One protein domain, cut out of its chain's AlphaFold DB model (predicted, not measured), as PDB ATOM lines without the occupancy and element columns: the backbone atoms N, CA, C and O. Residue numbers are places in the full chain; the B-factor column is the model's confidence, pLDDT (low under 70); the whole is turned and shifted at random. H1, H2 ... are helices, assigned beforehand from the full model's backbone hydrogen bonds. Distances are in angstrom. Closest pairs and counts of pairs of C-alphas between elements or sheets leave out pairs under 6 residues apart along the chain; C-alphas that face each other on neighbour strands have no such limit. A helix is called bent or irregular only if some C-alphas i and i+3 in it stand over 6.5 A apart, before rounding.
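This is residues 188 to 247 of the 247 residues of a protein of Cenarchaeum sp. SB0662_bin_33 (UniProt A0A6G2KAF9). The domain is an open arch of helices: H2 and H4a, the first arm of the bent helix H4, lie side by side as its bridge, H3 stands at one end, and H1 and H4b, the second arm, stand at the other. The space between H3 and the pair H1 and H4b is left open, and the contacts are few. The printed part has 60 residues with four named helices, H1, H2, H3 and H4 in chain order, and no named strand; the class is all helix. It is compact, with a radius of gyration of the C-alphas of 11.3 A, and spans 30 by 20 by 20 A.

H1 is residues 188 to 194, 10.1 A long, from C-alpha 188 at (167.479, 337.178, 259.393). H2 is residues 197 to 204, 10.5 A. H3 is residues 210 to 221, 17.0 A, from C-alpha 210 at (158.821, 342.216, 256.608). H4, residues 227 to 246, was assigned as one helix by its hydrogen bonds but is bent: C-alphas 234 and 237 are 7.6 A apart. Its arms are H4a, residues 227 to 234, 12.4 A, and H4b, residues 237 to 246, 14.4 A, ending at C-alpha 246 at (174.566, 330.484, 256.545). H4a is itself irregular, with C-alphas 231 and 234 6.8 A apart.

H1 and H2 touch only at the corner by their link, closest at the C-alphas of Ala 192 and Lys 199, 4.6 A. H2 and H4a touch at a shallow tilt of 6 degrees, opposite ways, closest at the C-alphas of Leu 201 and Leu 232, 7.3 A. H3 and H4a are close but not clearly touching, closest at the C-alphas of His 216 and Ile 229, 7.3 A. The arms H4a and H4b are about perpendicular, at 89 degrees. H1 and H4b only just touch, with 3 pairs of C-alphas within 8 A, closest at Val 191 and Tyr 242, 7.0 A. H3 is apart from H1, H2 and H4b. Each O i to N i+4 pair is within hydrogen-bond range in H1, H2, H3 and H4b, and 3 of 4 are in H4a.

The two C-alphas farthest apart are those of Ile 194 and Asp 222, 30.3 A. The printed part has no cut and ends at Leu 247, the chain's last residue. The three links between helices are tight. The mean pLDDT of the printed part is 85.9, and no printed residue is under 70.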
ATOM      1  N   SER A 188     168.074 336.563 258.192       83.75
ATOM      2  CA  SER A 188     167.479 337.178 259.393       83.75
ATOM      3  C   SER A 188     166.753 336.184 260.312       83.75
ATOM      4  O   SER A 188     166.587 336.449 261.497       83.75
ATOM      5  N   GLU A 189     166.234 335.082 259.761       83.12
ATOM      6  CA  GLU A 189     165.621 334.006 260.550       83.12
ATOM      7  C   GLU A 189     166.694 333.126 261.184       83.12
ATOM      8  O   GLU A 189     166.560 332.790 262.353       83.12
ATOM      9  N   PHE A 190     167.776 332.835 260.459       87.81
ATOM     10  CA  PHE A 190     168.939 332.123 260.986       87.81
ATOM     11  C   PHE A 190     169.561 332.858 262.179       87.81
ATOM     12  O   PHE A 190     169.712 332.278 263.250       87.81
ATOM     13  N   VAL A 191     169.826 334.161 262.041       87.94
ATOM     14  CA  VAL A 191     170.367 334.990 263.131       87.94
ATOM     15  C   VAL A 191     169.425 335.007 264.338       87.94
ATOM     16  O   VAL A 191     169.872 334.830 265.470       87.94
ATOM     17  N   ALA A 192     168.118 335.172 264.109       85.25
ATOM     18  CA  ALA A 192     167.131 335.143 265.185       85.25
ATOM     19  C   ALA A 192     167.043 333.766 265.866       85.25
ATOM     20  O   ALA A 192     166.791 333.696 267.063       85.25
ATOM     21  N   ALA A 193     167.259 332.679 265.124       84.12
ATOM     22  CA  ALA A 193     167.179 331.319 265.642       84.12
ATOM     23  C   ALA A 193     168.455 330.861 266.377       84.12
ATOM     24  O   ALA A 193     168.359 329.977 267.225       84.12
ATOM     25  N   ILE A 194     169.616 331.481 266.119       85.44
ATOM     26  CA  ILE A 194     170.818 331.329 266.965       85.44
ATOM     27  C   ILE A 194     170.596 331.963 268.349       85.44
ATOM     28  O   ILE A 194     171.076 331.450 269.357       85.44
ATOM     29  N   GLY A 195     169.864 333.078 268.413       83.25
ATOM     30  CA  GLY A 195     169.558 333.762 269.668       83.25
ATOM     31  C   GLY A 195     170.641 334.732 270.155       83.25
ATOM     32  O   GLY A 195     171.524 335.160 269.407       83.25
ATOM     33  N   GLY A 196     170.536 335.102 271.434       85.75
ATOM     34  CA  GLY A 196     171.422 336.057 272.104       85.75
ATOM     35  C   GLY A 196     171.085 337.527 271.836       85.75
ATOM     36  O   GLY A 196     170.028 337.857 271.306       85.75
ATOM     37  N   ASP A 197     172.031 338.400 272.172       86.62
ATOM     38  CA  ASP A 197     171.965 339.863 272.033       86.62
ATOM     39  C   ASP A 197     171.440 340.349 270.672       86.62
ATOM     40  O   ASP A 197     170.603 341.247 270.601       86.62
ATOM     41  N   ILE A 198     171.885 339.726 269.578       87.94
ATOM     42  CA  ILE A 198     171.460 340.112 268.228       87.94
ATOM     43  C   ILE A 198     169.978 339.786 267.997       87.94
ATOM     44  O   ILE A 198     169.287 340.566 267.347       87.94
ATOM     45  N   LYS A 199     169.458 338.672 268.532       87.38
ATOM     46  CA  LYS A 199     168.027 338.340 268.426       87.38
ATOM     47  C   LYS A 199     167.180 339.420 269.094       87.38
ATOM     48  O   LYS A 199     166.225 339.891 268.481       87.38
ATOM     49  N   ASP A 200     167.564 339.840 270.296       87.69
ATOM     50  CA  ASP A 200     166.830 340.854 271.053       87.69
ATOM     51  C   ASP A 200     166.832 342.206 270.329       87.69
ATOM     52  O   ASP A 200     165.826 342.912 270.333       87.69
ATOM     53  N   LEU A 201     167.928 342.554 269.643       87.75
ATOM     54  CA  LEU A 201     167.988 343.733 268.772       87.75
ATOM     55  C   LEU A 201     167.074 343.591 267.550       87.75
ATOM     56  O   LEU A 201     166.338 344.522 267.223       87.75
ATOM     57  N   LEU A 202     167.085 342.431 266.885       85.50
ATOM     58  CA  LEU A 202     166.222 342.185 265.729       85.50
ATOM     59  C   LEU A 202     164.731 342.260 266.092       85.50
ATOM     60  O   LEU A 202     163.928 342.692 265.266       85.50
ATOM     61  N   GLU A 203     164.360 341.822 267.295       85.94
ATOM     62  CA  GLU A 203     162.998 341.926 267.825       85.94
ATOM     63  C   GLU A 203     162.672 343.364 268.250       85.94
ATOM     64  O   GLU A 203     161.651 343.896 267.827       85.94
ATOM     65  N   ARG A 204     163.557 344.030 269.004       88.19
ATOM     66  CA  ARG A 204     163.359 345.405 269.502       88.19
ATOM     67  C   ARG A 204     163.151 346.432 268.394       88.19
ATOM     68  O   ARG A 204     162.392 347.376 268.586       88.19
ATOM     69  N   TYR A 205     163.854 346.277 267.277       86.81
ATOM     70  CA  TYR A 205     163.773 347.194 266.137       86.81
ATOM     71  C   TYR A 205     162.925 346.634 264.994       86.81
ATOM     72  O   TYR A 205     163.056 347.089 263.870       86.81
ATOM     73  N   ASP A 206     162.100 345.614 265.243       85.75
ATOM     74  CA  ASP A 206     161.213 345.004 264.246       85.75
ATOM     75  C   ASP A 206     161.899 344.570 262.935       85.75
ATOM     76  O   ASP A 206     161.264 344.358 261.898       85.75
ATOM     77  N   LEU A 207     163.206 344.311 262.968       80.94
ATOM     78  CA  LEU A 207     163.984 343.804 261.834       80.94
ATOM     79  C   LEU A 207     163.615 342.354 261.483       80.94
ATOM     80  O   LEU A 207     164.086 341.784 260.495       80.94
ATOM     81  N   THR A 208     162.743 341.725 262.266       77.12
ATOM     82  CA  THR A 208     162.094 340.464 261.910       77.12
ATOM     83  C   THR A 208     160.803 340.669 261.103       77.12
ATOM     84  O   THR A 208     160.412 339.769 260.355       77.12
ATOM     85  N   VAL A 209     160.173 341.840 261.136       81.19
ATOM     86  CA  VAL A 209     158.912 342.120 260.440       81.19
ATOM     87  C   VAL A 209     159.189 342.563 259.003       81.19
ATOM     88  O   VAL A 209     160.032 343.414 258.739       81.19
ATOM     89  N   SER A 210     158.488 341.979 258.022       76.94
ATOM     90  CA  SER A 210     158.821 342.216 256.608       76.94
ATOM     91  C   SER A 210     158.633 343.668 256.162       76.94
ATOM     92  O   SER A 210     159.475 344.164 255.417       76.94
ATOM     93  N   GLY A 211     157.564 344.335 256.609       81.31
ATOM     94  CA  GLY A 211     157.314 345.746 256.289       81.31
ATOM     95  C   GLY A 211     158.348 346.676 256.923       81.31
ATOM     96  O   GLY A 211     158.906 347.531 256.244       81.31
ATOM     97  N   MET A 212     158.686 346.434 258.191       84.38
ATOM     98  CA  MET A 212     159.688 347.213 258.921       84.38
ATOM     99  C   MET A 212     161.077 347.050 258.305       84.38
ATOM    100  O   MET A 212     161.727 348.043 258.000       84.38
ATOM    101  N   ARG A 213     161.496 345.819 257.970       84.56
ATOM    102  CA  ARG A 213     162.750 345.581 257.229       84.56
ATOM    103  C   ARG A 213     162.853 346.382 255.936       84.56
ATOM    104  O   ARG A 213     163.944 346.820 255.592       84.56
ATOM    105  N   HIS A 214     161.751 346.532 255.203       84.69
ATOM    106  CA  HIS A 214     161.751 347.324 253.977       84.69
ATOM    107  C   HIS A 214     162.005 348.808 254.271       84.69
ATOM    108  O   HIS A 214     162.770 349.441 253.550       84.69
ATOM    109  N   MET A 215     161.431 349.340 255.355       85.31
ATOM    110  CA  MET A 215     161.700 350.711 255.799       85.31
ATOM    111  C   MET A 215     163.155 350.896 256.232       85.31
ATOM    112  O   MET A 215     163.798 351.829 255.760       85.31
ATOM    113  N   HIS A 216     163.702 349.967 257.022       84.88
ATOM    114  CA  HIS A 216     165.119 349.982 257.396       84.88
ATOM    115  C   HIS A 216     166.021 349.949 256.159       84.88
ATOM    116  O   HIS A 216     166.913 350.777 256.018       84.88
ATOM    117  N   PHE A 217     165.759 349.053 255.202       84.62
ATOM    118  CA  PHE A 217     166.534 348.990 253.961       84.62
ATOM    119  C   PHE A 217     166.460 350.294 253.154       84.62
ATOM    120  O   PHE A 217     167.474 350.758 252.644       84.62
ATOM    121  N   LYS A 218     165.276 350.912 253.071       86.56
ATOM    122  CA  LYS A 218     165.103 352.203 252.403       86.56
ATOM    123  C   LYS A 218     165.913 353.312 253.085       86.56
ATOM    124  O   LYS A 218     166.553 354.086 252.387       86.56
ATOM    125  N   SER A 219     165.957 353.331 254.418       86.75
ATOM    126  CA  SER A 219     166.752 354.307 255.178       86.75
ATOM    127  C   SER A 219     168.245 354.267 254.801       86.75
ATOM    128  O   SER A 219     168.854 355.312 254.579       86.75
ATOM    129  N   ILE A 220     168.804 353.065 254.586       85.50
ATOM    130  CA  ILE A 220     170.190 352.875 254.118       85.50
ATOM    131  C   ILE A 220     170.401 353.525 252.752       85.50
ATOM    132  O   ILE A 220     171.409 354.197 252.543       85.50
ATOM    133  N   LEU A 221     169.469 353.302 251.820       88.12
ATOM    134  CA  LEU A 221     169.552 353.854 250.465       88.12
ATOM    135  C   LEU A 221     169.501 355.383 250.472       88.12
ATOM    136  O   LEU A 221     170.185 356.018 249.674       88.12
ATOM    137  N   ASP A 222     168.746 355.954 251.408       89.38
ATOM    138  CA  ASP A 222     168.628 357.397 251.615       89.38
ATOM    139  C   ASP A 222     169.801 357.977 252.440       89.38
ATOM    140  O   ASP A 222     169.773 359.149 252.815       89.38
ATOM    141  N   LEU A 223     170.839 357.175 252.731       83.94
ATOM    142  CA  LEU A 223     171.997 357.527 253.567       83.94
ATOM    143  C   LEU A 223     171.618 358.007 254.980       83.94
ATOM    144  O   LEU A 223     172.372 358.734 255.626       83.94
ATOM    145  N   ASN A 224     170.458 357.573 255.474       85.12
ATOM    146  CA  ASN A 224     169.949 357.885 256.798       85.12
ATOM    147  C   ASN A 224     169.911 356.605 257.634       85.12
ATOM    148  O   ASN A 224     169.004 355.790 257.491       85.12
ATOM    149  N   LEU A 225     170.908 356.404 258.495       78.00
ATOM    150  CA  LEU A 225     170.954 355.227 259.356       78.00
ATOM    151  C   LEU A 225     169.973 355.414 260.512       78.00
ATOM    152  O   LEU A 225     170.223 356.173 261.448       78.00
ATOM    153  N   ASP A 226     168.841 354.716 260.445       83.56
ATOM    154  CA  ASP A 226     167.938 354.668 261.584       83.56
ATOM    155  C   ASP A 226     168.570 353.927 262.776       83.56
ATOM    156  O   ASP A 226     169.570 353.207 262.662       83.56
ATOM    157  N   LEU A 227     167.960 354.109 263.951       79.94
ATOM    158  CA  LEU A 227     168.456 353.532 265.197       79.94
ATOM    159  C   LEU A 227     168.644 352.013 265.090       79.94
ATOM    160  O   LEU A 227     169.641 351.496 265.580       79.94
ATOM    161  N   GLY A 228     167.735 351.298 264.421       75.69
ATOM    162  CA  GLY A 228     167.825 349.843 264.303       75.69
ATOM    163  C   GLY A 228     169.111 349.389 263.618       75.69
ATOM    164  O   GLY A 228     169.711 348.394 264.020       75.69
ATOM    165  N   ILE A 229     169.579 350.150 262.630       79.81
ATOM    166  CA  ILE A 229     170.809 349.848 261.897       79.81
ATOM    167  C   ILE A 229     172.046 350.297 262.674       79.81
ATOM    168  O   ILE A 229     173.018 349.542 262.751       79.81
ATOM    169  N   GLU A 230     172.007 351.474 263.302       85.94
ATOM    170  CA  GLU A 230     173.106 351.948 264.152       85.94
ATOM    171  C   GLU A 230     173.382 350.984 265.313       85.94
ATOM    172  O   GLU A 230     174.535 350.641 265.576       85.94
ATOM    173  N   TYR A 231     172.342 350.443 265.957       87.75
ATOM    174  CA  TYR A 231     172.515 349.472 267.042       87.75
ATOM    175  C   TYR A 231     172.992 348.093 266.570       87.75
ATOM    176  O   TYR A 231     173.565 347.349 267.363       87.75
ATOM    177  N   LEU A 232     172.825 347.745 265.290       86.38
ATOM    178  CA  LEU A 232     173.419 346.533 264.717       86.38
ATOM    179  C   LEU A 232     174.898 346.702 264.357       86.38
ATOM    180  O   LEU A 232     175.620 345.705 264.261       86.38
ATOM    181  N   ARG A 233     175.371 347.940 264.167       86.94
ATOM    182  CA  ARG A 233     176.732 348.245 263.706       86.94
ATOM    183  C   ARG A 233     177.838 347.602 264.561       86.94
ATOM    184  O   ARG A 233     178.742 347.008 263.970       86.94
ATOM    185  N   PRO A 234     177.783 347.611 265.910       90.94
ATOM    186  CA  PRO A 234     178.786 346.934 266.739       90.94
ATOM    187  C   PRO A 234     178.821 345.412 266.535       90.94
ATOM    188  O   PRO A 234     179.843 344.772 266.777       90.94
ATOM    189  N   HIS A 235     177.722 344.822 266.056       91.12
ATOM    190  CA  HIS A 235     177.576 343.382 265.859       91.12
ATOM    191  C   HIS A 235     177.973 342.920 264.447       91.12
ATOM    192  O   HIS A 235     177.950 341.715 264.190       91.12
ATOM    193  N   ILE A 236     178.394 343.822 263.545       90.38
ATOM    194  CA  ILE A 236     178.806 343.486 262.166       90.38
ATOM    195  C   ILE A 236     179.830 342.335 262.111       90.38
ATOM    196  O   ILE A 236     179.604 341.403 261.339       90.38
ATOM    197  N   PRO A 237     180.909 342.297 262.923       93.69
ATOM    198  CA  PRO A 237     181.860 341.183 262.875       93.69
ATOM    199  C   PRO A 237     181.216 339.821 263.188       93.69
ATOM    200  O   PRO A 237     181.538 338.811 262.557       93.69
ATOM    201  N   LYS A 238     180.275 339.791 264.140       92.25
ATOM    202  CA  LYS A 238     179.533 338.585 264.532       92.25
ATOM    203  C   LYS A 238     178.505 338.196 263.464       92.25
ATOM    204  O   LYS A 238     178.425 337.024 263.109       92.25
ATOM    205  N   LEU A 239     177.796 339.170 262.889       90.88
ATOM    206  CA  LEU A 239     176.877 338.971 261.763       90.88
ATOM    207  C   LEU A 239     177.592 338.433 260.519       90.88
ATOM    208  O   LEU A 239     177.088 337.505 259.899       90.88
ATOM    209  N   ASN A 240     178.784 338.936 260.191       92.44
ATOM    210  CA  ASN A 240     179.589 338.413 259.083       92.44
ATOM    211  C   ASN A 240     179.991 336.955 259.323       92.44
ATOM    212  O   ASN A 240     179.915 336.138 258.411       92.44
ATOM    213  N   ARG A 241     180.355 336.593 260.560       91.00
ATOM    214  CA  ARG A 241     180.622 335.192 260.915       91.00
ATOM    215  C   ARG A 241     179.376 334.320 260.747       91.00
ATOM    216  O   ARG A 241     179.472 333.233 260.194       91.00
ATOM    217  N   TYR A 242     178.215 334.797 261.190       91.31
ATOM    218  CA  TYR A 242     176.946 334.097 260.980       91.31
ATOM    219  C   TYR A 242     176.613 333.949 259.497       91.31
ATOM    220  O   TYR A 242     176.142 332.893 259.092       91.31
ATOM    221  N   LEU A 243     176.890 334.967 258.681       90.69
ATOM    222  CA  LEU A 243     176.674 334.905 257.240       90.69
ATOM    223  C   LEU A 243     177.541 333.818 256.595       90.69
ATOM    224  O   LEU A 243     177.035 333.067 255.773       90.69
ATOM    225  N   MET A 244     178.796 333.667 257.029       90.00
ATOM    226  CA  MET A 244     179.677 332.588 256.562       90.00
ATOM    227  C   MET A 244     179.189 331.184 256.944       90.00
ATOM    228  O   MET A 244     179.494 330.242 256.229       90.00
ATOM    229  N   TYR A 245     178.462 331.025 258.057       86.75
ATOM    230  CA  TYR A 245     177.836 329.743 258.418       86.75
ATOM    231  C   TYR A 245     176.511 329.487 257.690       86.75
ATOM    232  O   TYR A 245     176.047 328.351 257.648       86.75
ATOM    233  N   TYR A 246     175.866 330.547 257.203       85.94
ATOM    234  CA  TYR A 246     174.566 330.484 256.545       85.94
ATOM    235  C   TYR A 246     174.670 330.188 255.040       85.94
ATOM    236  O   TYR A 246     173.764 329.561 254.490       85.94
ATOM    237  N   LEU A 247     175.720 330.698 254.388       85.75
ATOM    238  CA  LEU A 247     176.032 330.465 252.973       85.75
ATOM    239  C   LEU A 247     176.622 329.068 252.753       85.75
ATOM    240  O   LEU A 247     176.259 328.466 251.719       85.75
TER     241      LEU A 247